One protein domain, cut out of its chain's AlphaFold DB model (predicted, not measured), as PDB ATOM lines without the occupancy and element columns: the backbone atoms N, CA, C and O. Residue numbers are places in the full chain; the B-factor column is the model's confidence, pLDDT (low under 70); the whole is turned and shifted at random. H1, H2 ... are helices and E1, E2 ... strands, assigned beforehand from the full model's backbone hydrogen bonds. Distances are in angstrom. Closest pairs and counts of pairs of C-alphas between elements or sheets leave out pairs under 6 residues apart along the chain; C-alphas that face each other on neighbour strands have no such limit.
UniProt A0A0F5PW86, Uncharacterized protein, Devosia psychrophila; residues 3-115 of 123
ATOM      1  N   THR A   3     129.424 136.297  76.907       92.56
ATOM      2  CA  THR A   3     128.318 136.838  76.096       92.56
ATOM      3  C   THR A   3     128.033 135.863  74.965       92.56
ATOM      4  O   THR A   3     128.968 135.305  74.379       92.56
ATOM      5  N   ARG A   4     126.754 135.619  74.694       94.06
ATOM      6  CA  ARG A   4     126.283 134.622  73.734       94.06
ATOM      7  C   ARG A   4     125.084 135.169  72.975       94.06
ATOM      8  O   ARG A   4     124.235 135.840  73.559       94.06
ATOM      9  N   PHE A   5     125.037 134.865  71.686       92.56
ATOM     10  CA  PHE A   5     123.946 135.224  70.788       92.56
ATOM     11  C   PHE A   5     123.136 133.968  70.499       92.56
ATOM     12  O   PHE A   5     123.706 132.910  70.230       92.56
ATOM     13  N   VAL A   6     121.819 134.084  70.584       92.56
ATOM     14  CA  VAL A   6     120.890 132.972  70.416       92.56
ATOM     15  C   VAL A   6     120.043 133.241  69.190       92.56
ATOM     16  O   VAL A   6     119.368 134.271  69.108       92.56
ATOM     17  N   SER A   7     120.058 132.295  68.258       90.94
ATOM     18  CA  SER A   7     119.229 132.329  67.060       90.94
ATOM     19  C   SER A   7     118.099 131.312  67.163       90.94
ATOM     20  O   SER A   7     118.295 130.195  67.643       90.94
ATOM     21  N   ARG A   8     116.916 131.673  66.664       85.94
ATOM     22  CA  ARG A   8     115.762 130.780  66.533       85.94
ATOM     23  C   ARG A   8     115.299 130.821  65.081       85.94
ATOM     24  O   ARG A   8     114.963 131.883  64.576       85.94
ATOM     25  N   GLN A   9     115.318 129.666  64.411       87.94
ATOM     26  CA  GLN A   9     114.970 129.545  62.983       87.94
ATOM     27  C   GLN A   9     115.783 130.489  62.072       87.94
ATOM     28  O   GLN A   9     115.248 131.100  61.158       87.94
ATOM     29  N   GLY A  10     117.082 130.638  62.350       84.81
ATOM     30  CA  GLY A  10     117.979 131.500  61.571       84.81
ATOM     31  C   GLY A  10     117.932 132.988  61.935       84.81
ATOM     32  O   GLY A  10     118.841 133.713  61.551       84.81
ATOM     33  N   ASN A  11     116.960 133.430  62.738       84.56
ATOM     34  CA  ASN A  11     116.824 134.829  63.147       84.56
ATOM     35  C   ASN A  11     117.404 135.067  64.543       84.56
ATOM     36  O   ASN A  11     117.316 134.192  65.411       84.56
ATOM     37  N   ALA A  12     117.980 136.247  64.776       87.38
ATOM     38  CA  ALA A  12     118.439 136.655  66.100       87.38
ATOM     39  C   ALA A  12     117.247 136.745  67.065       87.38
ATOM     40  O   ALA A  12     116.249 137.399  66.780       87.38
ATOM     41  N   TRP A  13     117.340 136.061  68.204       89.56
ATOM     42  CA  TRP A  13     116.214 135.896  69.127       89.56
ATOM     43  C   TRP A  13     116.520 136.407  70.533       89.56
ATOM     44  O   TRP A  13     115.691 137.078  71.152       89.56
ATOM     45  N   ALA A  14     117.717 136.120  71.043       92.56
ATOM     46  CA  ALA A  14     118.131 136.573  72.363       92.56
ATOM     47  C   ALA A  14     119.640 136.803  72.442       92.56
ATOM     48  O   ALA A  14     120.424 136.236  71.681       92.56
ATOM     49  N   ILE A  15     120.048 137.594  73.426       92.31
ATOM     50  CA  ILE A  15     121.433 137.666  73.886       92.31
ATOM     51  C   ILE A  15     121.424 137.317  75.360       92.31
ATOM     52  O   ILE A  15     120.631 137.881  76.111       92.31
ATOM     53  N   TYR A  16     122.334 136.450  75.796       93.19
ATOM     54  CA  TYR A  16     122.581 136.288  77.223       93.19
ATOM     55  C   TYR A  16     124.013 136.623  77.597       93.19
ATOM     56  O   TYR A  16     124.960 136.455  76.819       93.19
ATOM     57  N   LYS A  17     124.157 137.117  78.822       92.62
ATOM     58  CA  LYS A  17     125.446 137.307  79.474       92.62
ATOM     59  C   LYS A  17     125.463 136.539  80.778       92.62
ATOM     60  O   LYS A  17     124.460 136.519  81.481       92.62
ATOM     61  N   ALA A  18     126.606 135.944  81.092       92.38
ATOM     62  CA  ALA A  18     126.807 135.193  82.324       92.38
ATOM     63  C   ALA A  18     128.068 135.664  83.061       92.38
ATOM     64  O   ALA A  18     129.134 135.858  82.456       92.38
ATOM     65  N   ILE A  19     127.956 135.848  84.373       90.75
ATOM     66  CA  ILE A  19     129.082 136.045  85.285       90.75
ATOM     67  C   ILE A  19     129.320 134.721  85.997       90.75
ATOM     68  O   ILE A  19     128.398 134.118  86.532       90.75
ATOM     69  N   LEU A  20     130.574 134.273  85.957       89.38
ATOM     70  CA  LEU A  20     131.063 133.073  86.623       89.38
ATOM     71  C   LEU A  20     132.037 133.570  87.703       89.38
ATOM     72  O   LEU A  20     133.205 133.811  87.376       89.38
ATOM     73  N   PRO A  21     131.568 133.851  88.933       84.75
ATOM     74  CA  PRO A  21     132.413 134.358  90.005       84.75
ATOM     75  C   PRO A  21     133.558 133.387  90.319       84.75
ATOM     76  O   PRO A  21     133.392 132.166  90.283       84.75
ATOM     77  N   GLY A  22     134.735 133.921  90.640       74.06
ATOM     78  CA  GLY A  22     135.813 133.124  91.225       74.06
ATOM     79  C   GLY A  22     135.580 132.940  92.726       74.06
ATOM     80  O   GLY A  22     135.204 133.896  93.396       74.06
ATOM     81  N   GLY A  23     135.808 131.737  93.262       64.50
ATOM     82  CA  GLY A  23     135.704 131.471  94.702       64.50
ATOM     83  C   GLY A  23     135.317 130.028  95.035       64.50
ATOM     84  O   GLY A  23     134.732 129.328  94.212       64.50
ATOM     85  N   ALA A  24     135.673 129.579  96.243       56.94
ATOM     86  CA  ALA A  24     135.446 128.208  96.715       56.94
ATOM     87  C   ALA A  24     134.052 127.980  97.335       56.94
ATOM     88  O   ALA A  24     133.643 126.835  97.513       56.94
ATOM     89  N   HIS A  25     133.303 129.043  97.646       54.12
ATOM     90  CA  HIS A  25     132.039 128.944  98.376       54.12
ATOM     91  C   HIS A  25     130.850 129.224  97.450       54.12
ATOM     92  O   HIS A  25     130.668 130.349  97.004       54.12
ATOM     93  N   GLN A  26     130.063 128.175  97.183       64.75
ATOM     94  CA  GLN A  26     128.840 128.154  96.366       64.75
ATOM     95  C   GLN A  26     129.004 128.679  94.935       64.75
ATOM     96  O   GLN A  26     128.950 129.877  94.663       64.75
ATOM     97  N   ARG A  27     129.123 127.751  93.982       79.94
ATOM     98  CA  ARG A  27     129.159 128.100  92.563       79.94
ATOM     99  C   ARG A  27     127.780 128.490  92.080       79.94
ATOM    100  O   ARG A  27     126.887 127.659  91.950       79.94
ATOM    101  N   ARG A  28     127.642 129.778  91.812       89.56
ATOM    102  CA  ARG A  28     126.454 130.386  91.234       89.56
ATOM    103  C   ARG A  28     126.869 131.093  89.957       89.56
ATOM    104  O   ARG A  28     127.951 131.666  89.887       89.56
ATOM    105  N   VAL A  29     126.021 131.033  88.948       91.94
ATOM    106  CA  VAL A  29     126.169 131.768  87.699       91.94
ATOM    107  C   VAL A  29     125.038 132.773  87.654       91.94
ATOM    108  O   VAL A  29     123.869 132.394  87.602       91.94
ATOM    109  N   ASP A  30     125.389 134.051  87.668       91.81
ATOM    110  CA  ASP A  30     124.414 135.112  87.457       91.81
ATOM    111  C   ASP A  30     124.276 135.322  85.954       91.81
ATOM    112  O   ASP A  30     125.270 135.520  85.248       91.81
ATOM    113  N   ILE A  31     123.048 135.257  85.454       92.56
ATOM    114  CA  ILE A  31     122.730 135.316  84.032       92.56
ATOM    115  C   ILE A  31     121.740 136.450  83.807       92.56
ATOM    116  O   ILE A  31     120.771 136.607  84.543       92.56
ATOM    117  N   ILE A  32     121.955 137.223  82.750       92.81
ATOM    118  CA  ILE A  32     120.912 138.073  82.185       92.81
ATOM    119  C   ILE A  32     120.585 137.601  80.779       92.81
ATOM    120  O   ILE A  32     121.493 137.370  79.980       92.81
ATOM    121  N   ILE A  33     119.297 137.467  80.481       93.62
ATOM    122  CA  ILE A  33     118.787 137.070  79.168       93.62
ATOM    123  C   ILE A  33     117.945 138.213  78.627       93.62
ATOM    124  O   ILE A  33     116.914 138.560  79.200       93.62
ATOM    125  N   ALA A  34     118.386 138.791  77.518       92.25
ATOM    126  CA  ALA A  34     117.691 139.850  76.816       92.25
ATOM    127  C   ALA A  34     116.962 139.286  75.601       92.25
ATOM    128  O   ALA A  34     117.590 138.735  74.693       92.25
ATOM    129  N   PHE A  35     115.647 139.469  75.579       91.88
ATOM    130  CA  PHE A  35     114.781 139.135  74.457       91.88
ATOM    131  C   PHE A  35     114.335 140.393  73.731       91.88
ATOM    132  O   PHE A  35     114.183 141.455  74.334       91.88
ATOM    133  N   GLY A  36     114.063 140.247  72.442       86.19
ATOM    134  CA  GLY A  36     113.496 141.284  71.597       86.19
ATOM    135  C   GLY A  36     114.070 141.206  70.196       86.19
ATOM    136  O   GLY A  36     114.812 140.283  69.872       86.19
ATOM    137  N   ASP A  37     113.715 142.187  69.382       79.88
ATOM    138  CA  ASP A  37     114.211 142.287  68.019       79.88
ATOM    139  C   ASP A  37     115.625 142.909  67.998       79.88
ATOM    140  O   ASP A  37     115.945 143.865  68.730       79.88
ATOM    141  N   TRP A  38     116.496 142.298  67.202       80.12
ATOM    142  CA  TRP A  38     117.912 142.626  67.057       80.12
ATOM    143  C   TRP A  38     118.268 143.110  65.650       80.12
ATOM    144  O   TRP A  38     119.435 143.430  65.427       80.12
ATOM    145  N   ASP A  39     117.291 143.214  64.748       79.06
ATOM    146  CA  ASP A  39     117.485 143.779  63.417       79.06
ATOM    147  C   ASP A  39     117.865 145.268  63.486       79.06
ATOM    148  O   ASP A  39     117.610 145.965  64.473       79.06
ATOM    149  N   GLU A  40     118.477 145.789  62.419       74.69
ATOM    150  CA  GLU A  40     118.976 147.175  62.367       74.69
ATOM    151  C   GLU A  40     117.870 148.224  62.579       74.69
ATOM    152  O   GLU A  40     118.124 149.302  63.118       74.69
ATOM    153  N   ALA A  41     116.632 147.897  62.200       77.56
ATOM    154  CA  ALA A  41     115.464 148.757  62.370       77.56
ATOM    155  C   ALA A  41     114.794 148.625  63.756       77.56
ATOM    156  O   ALA A  41     113.897 149.407  64.087       77.56
ATOM    157  N   ALA A  42     115.203 147.649  64.570       76.56
ATOM    158  CA  ALA A  42     114.542 147.315  65.823       76.56
ATOM    159  C   ALA A  42     114.818 148.345  66.923       76.56
ATOM    160  O   ALA A  42     115.958 148.748  67.175       76.56
ATOM    161  N   SER A  43     113.778 148.731  67.670       76.62
ATOM    162  CA  SER A  43     113.947 149.655  68.790       76.62
ATOM    163  C   SER A  43     114.505 148.934  70.022       76.62
ATOM    164  O   SER A  43     113.845 148.044  70.563       76.62
ATOM    165  N   PRO A  44     115.629 149.392  70.611       72.88
ATOM    166  CA  PRO A  44     116.130 148.845  71.875       72.88
ATOM    167  C   PRO A  44     115.152 148.976  73.054       72.88
ATOM    168  O   PRO A  44     115.379 148.375  74.099       72.88
ATOM    169  N   ARG A  45     114.089 149.786  72.924       73.19
ATOM    170  CA  ARG A  45     113.033 149.948  73.940       73.19
ATOM    171  C   ARG A  45     112.059 148.770  73.995       73.19
ATOM    172  O   ARG A  45     111.365 148.623  74.993       73.19
ATOM    173  N   GLN A  46     112.000 147.961  72.939       76.19
ATOM    174  CA  GLN A  46     111.151 146.769  72.863       76.19
ATOM    175  C   GLN A  46     111.838 145.531  73.453       76.19
ATOM    176  O   GLN A  46     111.233 144.464  73.521       76.19
ATOM    177  N   ARG A  47     113.098 145.671  73.881       87.12
ATOM    178  CA  ARG A  47     113.852 144.600  74.521       87.12
ATOM    179  C   ARG A  47     113.520 144.542  76.005       87.12
ATOM    180  O   ARG A  47     113.400 145.576  76.663       87.12
ATOM    181  N   VAL A  48     113.392 143.325  76.513       90.00
ATOM    182  CA  VAL A  48     113.205 143.044  77.938       90.00
ATOM    183  C   VAL A  48     114.301 142.104  78.394       90.00
ATOM    184  O   VAL A  48     114.676 141.181  77.670       90.00
ATOM    185  N   THR A  49     114.816 142.339  79.594       92.25
ATOM    186  CA  THR A  49     115.892 141.534  80.160       92.25
ATOM    187  C   THR A  49     115.429 140.868  81.450       92.25
ATOM    188  O   THR A  49     114.962 141.540  82.367       92.25
ATOM    189  N   PHE A  50     115.581 139.548  81.516       93.56
ATOM    190  CA  PHE A  50     115.371 138.732  82.708       93.56
ATOM    191  C   PHE A  50     116.701 138.544  83.435       93.56
ATOM    192  O   PHE A  50     117.706 138.256  82.786       93.56
ATOM    193  N   ALA A  51     116.700 138.675  84.762       93.44
ATOM    194  CA  ALA A  51     117.805 138.247  85.611       93.44
ATOM    195  C   ALA A  51     117.523 136.848  86.158       93.44
ATOM    196  O   ALA A  51     116.432 136.571  86.660       93.44
ATOM    197  N   LEU A  52     118.514 135.971  86.060       93.88
ATOM    198  CA  LEU A  52     118.455 134.608  86.552       93.88
ATOM    199  C   LEU A  52     119.710 134.291  87.353       93.88
ATOM    200  O   LEU A  52     120.788 134.832  87.102       93.88
ATOM    201  N   GLN A  53     119.570 133.348  88.268       93.75
ATOM    202  CA  GLN A  53     120.688 132.689  88.913       93.75
ATOM    203  C   GLN A  53     120.608 131.193  88.647       93.75
ATOM    204  O   GLN A  53     119.532 130.604  88.733       93.75
ATOM    205  N   MET A  54     121.753 130.600  88.330       94.50
ATOM    206  CA  MET A  54     121.904 129.173  88.080       94.50
ATOM    207  C   MET A  54     122.944 128.590  89.036       94.50
ATOM    208  O   MET A  54     123.993 129.195  89.257       94.50
ATOM    209  N   TRP A  55     122.668 127.432  89.621       93.31
ATOM    210  CA  TRP A  55     123.587 126.735  90.525       93.31
ATOM    211  C   TRP A  55     123.390 125.227  90.406       93.31
ATOM    212  O   TRP A  55     122.328 124.777  89.987       93.31
ATOM    213  N   ALA A  56     124.402 124.448  90.771       89.69
ATOM    214  CA  ALA A  56     124.282 122.998  90.862       89.69
ATOM    215  C   ALA A  56     124.120 122.575  92.325       89.69
ATOM    216  O   ALA A  56     124.744 123.161  93.216       89.69
ATOM    217  N   ASP A  57     123.282 121.570  92.555       85.75
ATOM    218  CA  ASP A  57     123.319 120.736  93.756       85.75
ATOM    219  C   ASP A  57     123.820 119.324  93.397       85.75
ATOM    220  O   ASP A  57     124.353 119.110  92.309       85.75
ATOM    221  N   GLU A  58     123.694 118.364  94.315       79.38
ATOM    222  CA  GLU A  58     124.153 116.981  94.113       79.38
ATOM    223  C   GLU A  58     123.430 116.245  92.971       79.38
ATOM    224  O   GLU A  58     123.922 115.228  92.486       79.38
ATOM    225  N   THR A  59     122.261 116.729  92.554       79.06
ATOM    226  CA  THR A  59     121.344 116.010  91.665       79.06
ATOM    227  C   THR A  59     121.089 116.729  90.349       79.06
ATOM    228  O   THR A  59     120.892 116.069  89.326       79.06
ATOM    229  N   MET A  60     121.077 118.064  90.346       87.81
ATOM    230  CA  MET A  60     120.677 118.834  89.175       87.81
ATOM    231  C   MET A  60     121.206 120.268  89.160       87.81
ATOM    232  O   MET A  60     121.611 120.848  90.170       87.81
ATOM    233  N   ILE A  61     121.156 120.862  87.967       91.75
ATOM    234  CA  ILE A  61     121.295 122.305  87.789       91.75
ATOM    235  C   ILE A  61     119.929 122.940  88.036       91.75
ATOM    236  O   ILE A  61     118.938 122.595  87.397       91.75
ATOM    237  N   ASN A  62     119.900 123.895  88.953       94.06
ATOM    238  CA  ASN A  62     118.736 124.681  89.313       94.06
ATOM    239  C   ASN A  62     118.830 126.079  88.703       94.06
ATOM    240  O   ASN A  62     119.924 126.632  88.547       94.06
ATOM    241  N   VAL A  63     117.671 126.669  88.410       95.38
ATOM    242  CA  VAL A  63     117.541 128.031  87.885       95.38
ATOM    243  C   VAL A  63     116.433 128.765  88.633       95.38
ATOM    244  O   VAL A  63     115.384 128.196  88.922       95.38
ATOM    245  N   SER A  64     116.642 130.048  88.923       94.94
ATOM    246  CA  SER A  64     115.612 130.920  89.493       94.94
ATOM    247  C   SER A  64     115.679 132.325  88.906       94.94
ATOM    248  O   SER A  64     116.769 132.833  88.642       94.94
ATOM    249  N   ILE A  65     114.518 132.968  88.742       95.56
ATOM    250  CA  ILE A  65     114.436 134.407  88.470       95.56
ATOM    251  C   ILE A  65     114.780 135.174  89.750       95.56
ATOM    252  O   ILE A  65     114.176 134.949  90.806       95.56
ATOM    253  N   VAL A  66     115.714 136.113  89.634       92.75
ATOM    254  CA  VAL A  66     116.188 136.973  90.727       92.75
ATOM    255  C   VAL A  66     115.935 138.444  90.402       92.75
ATOM    256  O   VAL A  66     115.559 138.783  89.280       92.75
ATOM    257  N   ASP A  67     116.110 139.318  91.390       87.75
ATOM    258  CA  ASP A  67     116.050 140.759  91.155       87.75
ATOM    259  C   ASP A  67     117.234 141.236  90.309       87.75
ATOM    260  O   ASP A  67     118.327 140.667  90.334       87.75
ATOM    261  N   GLY A  68     117.008 142.302  89.538       68.81
ATOM    262  CA  GLY A  68     117.996 142.856  88.608       68.81
ATOM    263  C   GLY A  68     119.146 143.609  89.284       68.81
ATOM    264  O   GLY A  68     120.033 144.152  88.622       68.81
ATOM    265  N   GLU A  69     119.134 143.680  90.605       63.19
ATOM    266  CA  GLU A  69     120.061 144.470  91.388       63.19
ATOM    267  C   GLU A  69     121.167 143.553  91.893       63.19
ATOM    268  O   GLU A  69     120.905 142.739  92.763       63.19
ATOM    269  N   LEU A  70     122.378 143.647  91.319       51.19
ATOM    270  CA  LEU A  70     123.656 143.621  92.069       51.19
ATOM    271  C   LEU A  70     124.909 143.475  91.184       51.19
ATOM    272  O   LEU A  70     125.962 143.959  91.587       51.19
ATOM    273  N   ALA A  71     124.842 142.906  89.971       54.81
ATOM    274  CA  ALA A  71     126.064 142.642  89.177       54.81
ATOM    275  C   ALA A  71     126.121 143.302  87.785       54.81
ATOM    276  O   ALA A  71     127.199 143.432  87.198       54.81
ATOM    277  N   TRP A  72     124.987 143.748  87.242       62.22
ATOM    278  CA  TRP A  72     124.884 144.162  85.843       62.22
ATOM    279  C   TRP A  72     124.488 145.635  85.736       62.22
ATOM    280  O   TRP A  72     123.339 146.004  85.964       62.22
ATOM    281  N   LYS A  73     125.441 146.508  85.374       55.66
ATOM    282  CA  LYS A  73     125.122 147.920  85.107       55.66
ATOM    283  C   LYS A  73     124.159 148.036  83.904       55.66
ATOM    284  O   LYS A  73     124.337 147.313  82.921       55.66
ATOM    285  N   PRO A  74     123.192 148.975  83.932       53.00
ATOM    286  CA  PRO A  74     122.036 149.044  83.019       53.00
ATOM    287  C   PRO A  74     122.315 149.344  81.528       53.00
ATOM    288  O   PRO A  74     121.408 149.709  80.783       53.00
ATOM    289  N   THR A  75     123.543 149.214  81.029       55.53
ATOM    290  CA  THR A  75     123.966 149.992  79.855       55.53
ATOM    291  C   THR A  75     123.965 149.280  78.500       55.53
ATOM    292  O   THR A  75     124.145 149.969  77.504       55.53
ATOM    293  N   SER A  76     123.710 147.966  78.384       56.88
ATOM    294  CA  SER A  76     123.745 147.306  77.050       56.88
ATOM    295  C   SER A  76     122.537 146.462  76.639       56.88
ATOM    296  O   SER A  76     122.333 146.298  75.441       56.88
ATOM    297  N   LEU A  77     121.720 145.961  77.570       63.34
ATOM    298  CA  LEU A  77     120.653 145.003  77.233       63.34
ATOM    299  C   LEU A  77     119.213 145.507  77.455       63.34
ATOM    300  O   LEU A  77     118.294 144.905  76.924       63.34
ATOM    301  N   ARG A  78     119.063 146.680  78.092       70.12
ATOM    302  CA  ARG A  78     117.839 147.479  78.343       70.12
ATOM    303  C   ARG A  78     116.628 146.741  78.960       70.12
ATOM    304  O   ARG A  78     116.382 145.561  78.756       70.12
ATOM    305  N   ARG A  79     115.910 147.510  79.793       82.75
ATOM    306  CA  ARG A  79     114.821 147.110  80.706       82.75
ATOM    307  C   ARG A  79     115.093 145.778  81.410       82.75
ATOM    308  O   ARG A  79     114.463 144.763  81.126       82.75
ATOM    309  N   LEU A  80     116.047 145.815  82.335       87.94
ATOM    310  CA  LEU A  80     116.190 144.756  83.324       87.94
ATOM    311  C   LEU A  80     114.963 144.784  84.232       87.94
ATOM    312  O   LEU A  80     114.744 145.774  84.929       87.94
ATOM    313  N   MET A  81     114.140 143.747  84.138       90.06
ATOM    314  CA  MET A  81     112.925 143.628  84.934       90.06
ATOM    315  C   MET A  81     113.282 143.203  86.355       90.06
ATOM    316  O   MET A  81     114.176 142.380  86.556       90.06
ATOM    317  N   GLN A  82     112.548 143.736  87.330       90.75
ATOM    318  CA  GLN A  82     112.593 143.214  88.696       90.75
ATOM    319  C   GLN A  82     111.880 141.864  88.762       90.75
ATOM    320  O   GLN A  82     111.033 141.563  87.913       90.75
ATOM    321  N   ARG A  83     112.185 141.045  89.775       93.19
ATOM    322  CA  ARG A  83     111.689 139.665  89.851       93.19
ATOM    323  C   ARG A  83     110.166 139.585  89.763       93.19
ATOM    324  O   ARG A  83     109.635 138.754  89.034       93.19
ATOM    325  N   GLU A  84     109.455 140.460  90.468       94.62
ATOM    326  CA  GLU A  84     107.985 140.473  90.486       94.62
ATOM    327  C   GLU A  84     107.365 140.800  89.113       94.62
ATOM    328  O   GLU A  84     106.307 140.285  88.747       94.62
ATOM    329  N   GLU A  85     108.014 141.665  88.334       94.19
ATOM    330  CA  GLU A  85     107.614 141.972  86.959       94.19
ATOM    331  C   GLU A  85     107.931 140.792  86.034       94.19
ATOM    332  O   GLU A  85     107.060 140.329  85.298       94.19
ATOM    333  N   ALA A  86     109.153 140.260  86.121       94.25
ATOM    334  CA  ALA A  86     109.625 139.147  85.307       94.25
ATOM    335  C   ALA A  86     108.757 137.890  85.475       94.25
ATOM    336  O   ALA A  86     108.390 137.261  84.484       94.25
ATOM    337  N   LEU A  87     108.355 137.565  86.708       96.75
ATOM    338  CA  LEU A  87     107.491 136.419  87.016       96.75
ATOM    339  C   LEU A  87     106.061 136.544  86.462       96.75
ATOM    340  O   LEU A  87     105.346 135.549  86.396       96.75
ATOM    341  N   ARG A  88     105.636 137.743  86.053       97.19
ATOM    342  CA  ARG A  88     104.339 137.986  85.396       97.19
ATOM    343  C   ARG A  88     104.476 138.245  83.896       97.19
ATOM    344  O   ARG A  88     103.469 138.435  83.216       97.19
ATOM    345  N   HIS A  89     105.699 138.286  83.371       95.56
ATOM    346  CA  HIS A  89     105.935 138.651  81.984       95.56
ATOM    347  C   HIS A  89     105.519 137.508  81.035       95.56
ATOM    348  O   HIS A  89     105.889 136.357  81.276       95.56
ATOM    349  N   PRO A  90     104.848 137.787  79.897       96.44
ATOM    350  CA  PRO A  90     104.428 136.755  78.937       96.44
ATOM    351  C   PRO A  90     105.564 135.888  78.371       96.44
ATOM    352  O   PRO A  90     105.330 134.797  77.865       96.44
ATOM    353  N   TRP A  91     106.803 136.378  78.434       95.69
ATOM    354  CA  TRP A  91     108.002 135.658  77.983       95.69
ATOM    355  C   TRP A  91     108.754 134.929  79.102       95.69
ATOM    356  O   TRP A  91     109.866 134.469  78.865       95.69
ATOM    357  N   LEU A  92     108.177 134.796  80.302       96.69
ATOM    358  CA  LEU A  92     108.797 134.034  81.392       96.69
ATOM    359  C   LEU A  92     109.161 132.610  80.953       96.69
ATOM    360  O   LEU A  92     110.277 132.162  81.203       96.69
ATOM    361  N   GLN A  93     108.256 131.931  80.241       97.44
ATOM    362  CA  GLN A  93     108.524 130.580  79.750       97.44
ATOM    363  C   GLN A  93     109.716 130.551  78.786       97.44
ATOM    364  O   GLN A  93     110.567 129.684  78.903       97.44
ATOM    365  N   HIS A  94     109.854 131.548  77.906       96.56
ATOM    366  CA  HIS A  94     111.021 131.648  77.026       96.56
ATOM    367  C   HIS A  94     112.334 131.813  77.801       96.56
ATOM    368  O   HIS A  94     113.362 131.294  77.366       96.56
ATOM    369  N   ALA A  95     112.315 132.538  78.925       96.56
ATOM    370  CA  ALA A  95     113.483 132.670  79.788       96.56
ATOM    371  C   ALA A  95     113.886 131.311  80.382       96.56
ATOM    372  O   ALA A  95     115.069 130.972  80.338       96.56
ATOM    373  N   TYR A  96     112.918 130.519  80.856       97.75
ATOM    374  CA  TYR A  96     113.178 129.172  81.366       97.75
ATOM    375  C   TYR A  96     113.620 128.200  80.270       97.75
ATOM    376  O   TYR A  96     114.670 127.582  80.423       97.75
ATOM    377  N   ASP A  97     112.926 128.156  79.132       97.25
ATOM    378  CA  ASP A  97     113.284 127.288  78.005       97.25
ATOM    379  C   ASP A  97     114.725 127.549  77.537       97.25
ATOM    380  O   ASP A  97     115.491 126.622  77.269       97.25
ATOM    381  N   LEU A  98     115.124 128.824  77.446       97.12
ATOM    382  CA  LEU A  98     116.499 129.174  77.104       97.12
ATOM    383  C   LEU A  98     117.471 128.817  78.235       97.12
ATOM    384  O   LEU A  98     118.575 128.357  77.952       97.12
ATOM    385  N   SER A  99     117.085 128.989  79.501       97.38
ATOM    386  CA  SER A  99     117.928 128.592  80.633       97.38
ATOM    387  C   SER A  99     118.193 127.084  80.676       97.38
ATOM    388  O   SER A  99     119.330 126.693  80.938       97.38
ATOM    389  N   ASP A 100     117.216 126.256  80.292       96.81
ATOM    390  CA  ASP A 100     117.384 124.807  80.159       96.81
ATOM    391  C   ASP A 100     118.396 124.483  79.058       96.81
ATOM    392  O   ASP A 100     119.307 123.677  79.243       96.81
ATOM    393  N   GLN A 101     118.299 125.160  77.907       96.56
ATOM    394  CA  GLN A 101     119.285 124.988  76.836       96.56
ATOM    395  C   GLN A 101     120.687 125.425  77.274       96.56
ATOM    396  O   GLN A 101     121.662 124.769  76.912       96.56
ATOM    397  N   ILE A 102     120.808 126.499  78.061       96.44
ATOM    398  CA  ILE A 102     122.092 126.945  78.616       96.44
ATOM    399  C   ILE A 102     122.661 125.875  79.556       96.44
ATOM    400  O   ILE A 102     123.817 125.486  79.383       96.44
ATOM    401  N   ALA A 103     121.850 125.372  80.491       95.06
ATOM    402  CA  ALA A 103     122.236 124.342  81.455       95.06
ATOM    403  C   ALA A 103     122.625 123.011  80.792       95.06
ATOM    404  O   ALA A 103     123.437 122.272  81.335       95.06
ATOM    405  N   LEU A 104     122.075 122.707  79.612       93.56
ATOM    406  CA  LEU A 104     122.371 121.475  78.880       93.56
ATOM    407  C   LEU A 104     123.519 121.612  77.871       93.56
ATOM    408  O   LEU A 104     124.150 120.611  77.536       93.56
ATOM    409  N   ARG A 105     123.757 122.811  77.315       94.62
ATOM    410  CA  ARG A 105     124.581 122.966  76.098       94.62
ATOM    411  C   ARG A 105     125.692 124.007  76.174       94.62
ATOM    412  O   ARG A 105     126.626 123.908  75.375       94.62
ATOM    413  N   ASP A 106     125.652 124.997  77.073       96.25
ATOM    414  CA  ASP A 106     126.772 125.946  77.183       96.25
ATOM    415  C   ASP A 106     127.912 125.309  77.979       96.25
ATOM    416  O   ASP A 106     127.976 125.399  79.204       96.25
ATOM    417  N   ALA A 107     128.841 124.683  77.256       94.56
ATOM    418  CA  ALA A 107     129.963 123.948  77.830       94.56
ATOM    419  C   ALA A 107     130.766 124.750  78.870       94.56
ATOM    420  O   ALA A 107     131.270 124.165  79.822       94.56
ATOM    421  N   ALA A 108     130.878 126.078  78.732       94.00
ATOM    422  CA  ALA A 108     131.623 126.892  79.693       94.00
ATOM    423  C   ALA A 108     130.870 127.059  81.021       94.00
ATOM    424  O   ALA A 108     131.494 127.072  82.082       94.00
ATOM    425  N   ILE A 109     129.542 127.184  80.965       94.25
ATOM    426  CA  ILE A 109     128.680 127.280  82.149       94.25
ATOM    427  C   ILE A 109     128.547 125.905  82.809       94.25
ATOM    428  O   ILE A 109     128.758 125.801  84.016       94.25
ATOM    429  N   VAL A 110     128.309 124.851  82.023       92.62
ATOM    430  CA  VAL A 110     128.242 123.466  82.515       92.62
ATOM    431  C   VAL A 110     129.543 123.078  83.208       92.62
ATOM    432  O   VAL A 110     129.529 122.707  84.376       92.62
ATOM    433  N   ALA A 111     130.691 123.271  82.550       91.25
ATOM    434  CA  ALA A 111     131.985 122.951  83.144       91.25
ATOM    435  C   ALA A 111     132.309 123.801  84.383       91.25
ATOM    436  O   ALA A 111     133.109 123.391  85.220       91.25
ATOM    437  N   TYR A 112     131.743 125.003  84.508       91.62
ATOM    438  CA  TYR A 112     131.897 125.811  85.716       91.62
ATOM    439  C   TYR A 112     131.076 125.255  86.881       91.62
ATOM    440  O   TYR A 112     131.591 125.185  88.000       91.62
ATOM    441  N   LEU A 113     129.835 124.848  86.623       90.31
ATOM    442  CA  LEU A 113     128.933 124.299  87.632       90.31
ATOM    443  C   LEU A 113     129.337 122.885  88.078       90.31
ATOM    444  O   LEU A 113     129.203 122.585  89.256       90.31
ATOM    445  N   ASP A 114     129.911 122.076  87.183       86.56
ATOM    446  CA  ASP A 114     130.223 120.660  87.428       86.56
ATOM    447  C   ASP A 114     131.489 120.405  88.270       86.56
ATOM    448  O   ASP A 114     131.608 119.373  88.923       86.56
ATOM    449  N   LYS A 115     132.479 121.318  88.310       76.31
ATOM    450  CA  LYS A 115     133.718 120.977  89.050       76.31
ATOM    451  C   LYS A 115     133.426 120.776  90.555       76.31
ATOM    452  O   LYS A 115     132.686 121.573  91.134       76.31
TER     453      LYS A 115
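Overview. This is residues 3 to 115 of the 123 residues of an uncharacterized protein of Devosia psychrophila (UniProt A0A0F5PW86). A strongly twisted sheet of five strands curls partly round one long helix, H2, which packs in its hollow. H3 turns off the end of H2 at about a right angle and packs over E4 near the E4 to E5 turn, while the short H1 sits by E4 and E5 near the other end of E4. The printed part has 113 residues, with named elements in the order E1 E2 E3 E4 E5 H1 H2 H3; the sheet runs E1 - E2 - E3 - E4 - E5, antiparallel throughout, and the class is mixed, helices and strands. The whole is compact, with a radius of gyration of the C-alphas of 14.0 A, and spans 44 by 30 by 24 A along its three main axes.

Arrangement. The strands form a meander, each the antiparallel neighbour of the one before. E1, residues 3 to 8, is an edge strand and forms a hairpin with E2, residues 11 to 19, at 152 degrees between directions; N 4 and O 16 are 2.9 A apart, within hydrogen-bond range. E2 forms a hairpin with E3, residues 28 to 35, at 155 degrees, with N 17 and O 32 within hydrogen-bond range at 2.9 A. E3 and E4, residues 48 to 56, form a hairpin at 154 degrees, with N 31 and O 52 within hydrogen-bond range at 2.8 A. E4 and E5, residues 61 to 65, form a hairpin at 148 degrees, with N 62 and O 55 within hydrogen-bond range at 2.8 A; E5 is the other edge strand. From edge to edge the strands' lines turn by 88 degrees and the way across the sheet turns by 89 degrees. E1 and E5 are apart. H1, residues 83 to 86, is on the sheet at a height of 5.8 A, beside the strands and over none of them; its closest C-alphas to E5 are those of Ile 65 and Arg 83, 6.1 A. H2, residues 92 to 105, is on the sheet with 47 pairs of C-alphas within 10 A; its closest C-alphas to E5 are those of Ile 61 and Ala 103, 6.7 A, and to E3 those of Ile 33 and Ala 95, 6.9 A. H1 and H2 are close but not clearly touching, with the C-alphas of Ala 86 and Leu 92 at 6.5 A. H3, residues 107 to 114, is on the sheet at a height of 8.2 A, over E4, and runs along the strands at 13 degrees to E4 on the local plane; the closest C-alphas are those of Ala 56 and Leu 113, 5.8 A. H2 and H3 make two layers with the sheet, helices on one face of it. They touch only at the corner by their link, about perpendicular at 86 degrees, H2 with residues 102 to 104 alone; the closest C-alphas are those of Ala 103 and Val 110, 6.2 A. In H2 and H3 every O i to N i+4 pair is within hydrogen-bond range; H1 is too short for such a pair.

Along the chain. E1 begins at C-alpha 3, (128.318, 136.838, 76.096), and measures 16.9 A from first to last C-alpha. E2 measures 25.3 A, E3 22.2 A, E4 26.3 A and E5 13.9 A. E4 begins at C-alpha 48, (113.205, 143.044, 77.938). H1 measures 5.0 A, H2 20.0 A and H3 10.1 A, the last ending at C-alpha 114, (130.223, 120.660, 87.428).

Size, cuts and confidence. The two C-alphas farthest apart are those of Ala 41 and Glu 58, 45.7 A. The printed part has no cut. The links E3 to E4, residues 36 to 47, and E5 to H1, residues 66 to 82, are long. The mean pLDDT of the printed part is 86.0; residues 23 to 26 and 68 to 77 are under 70.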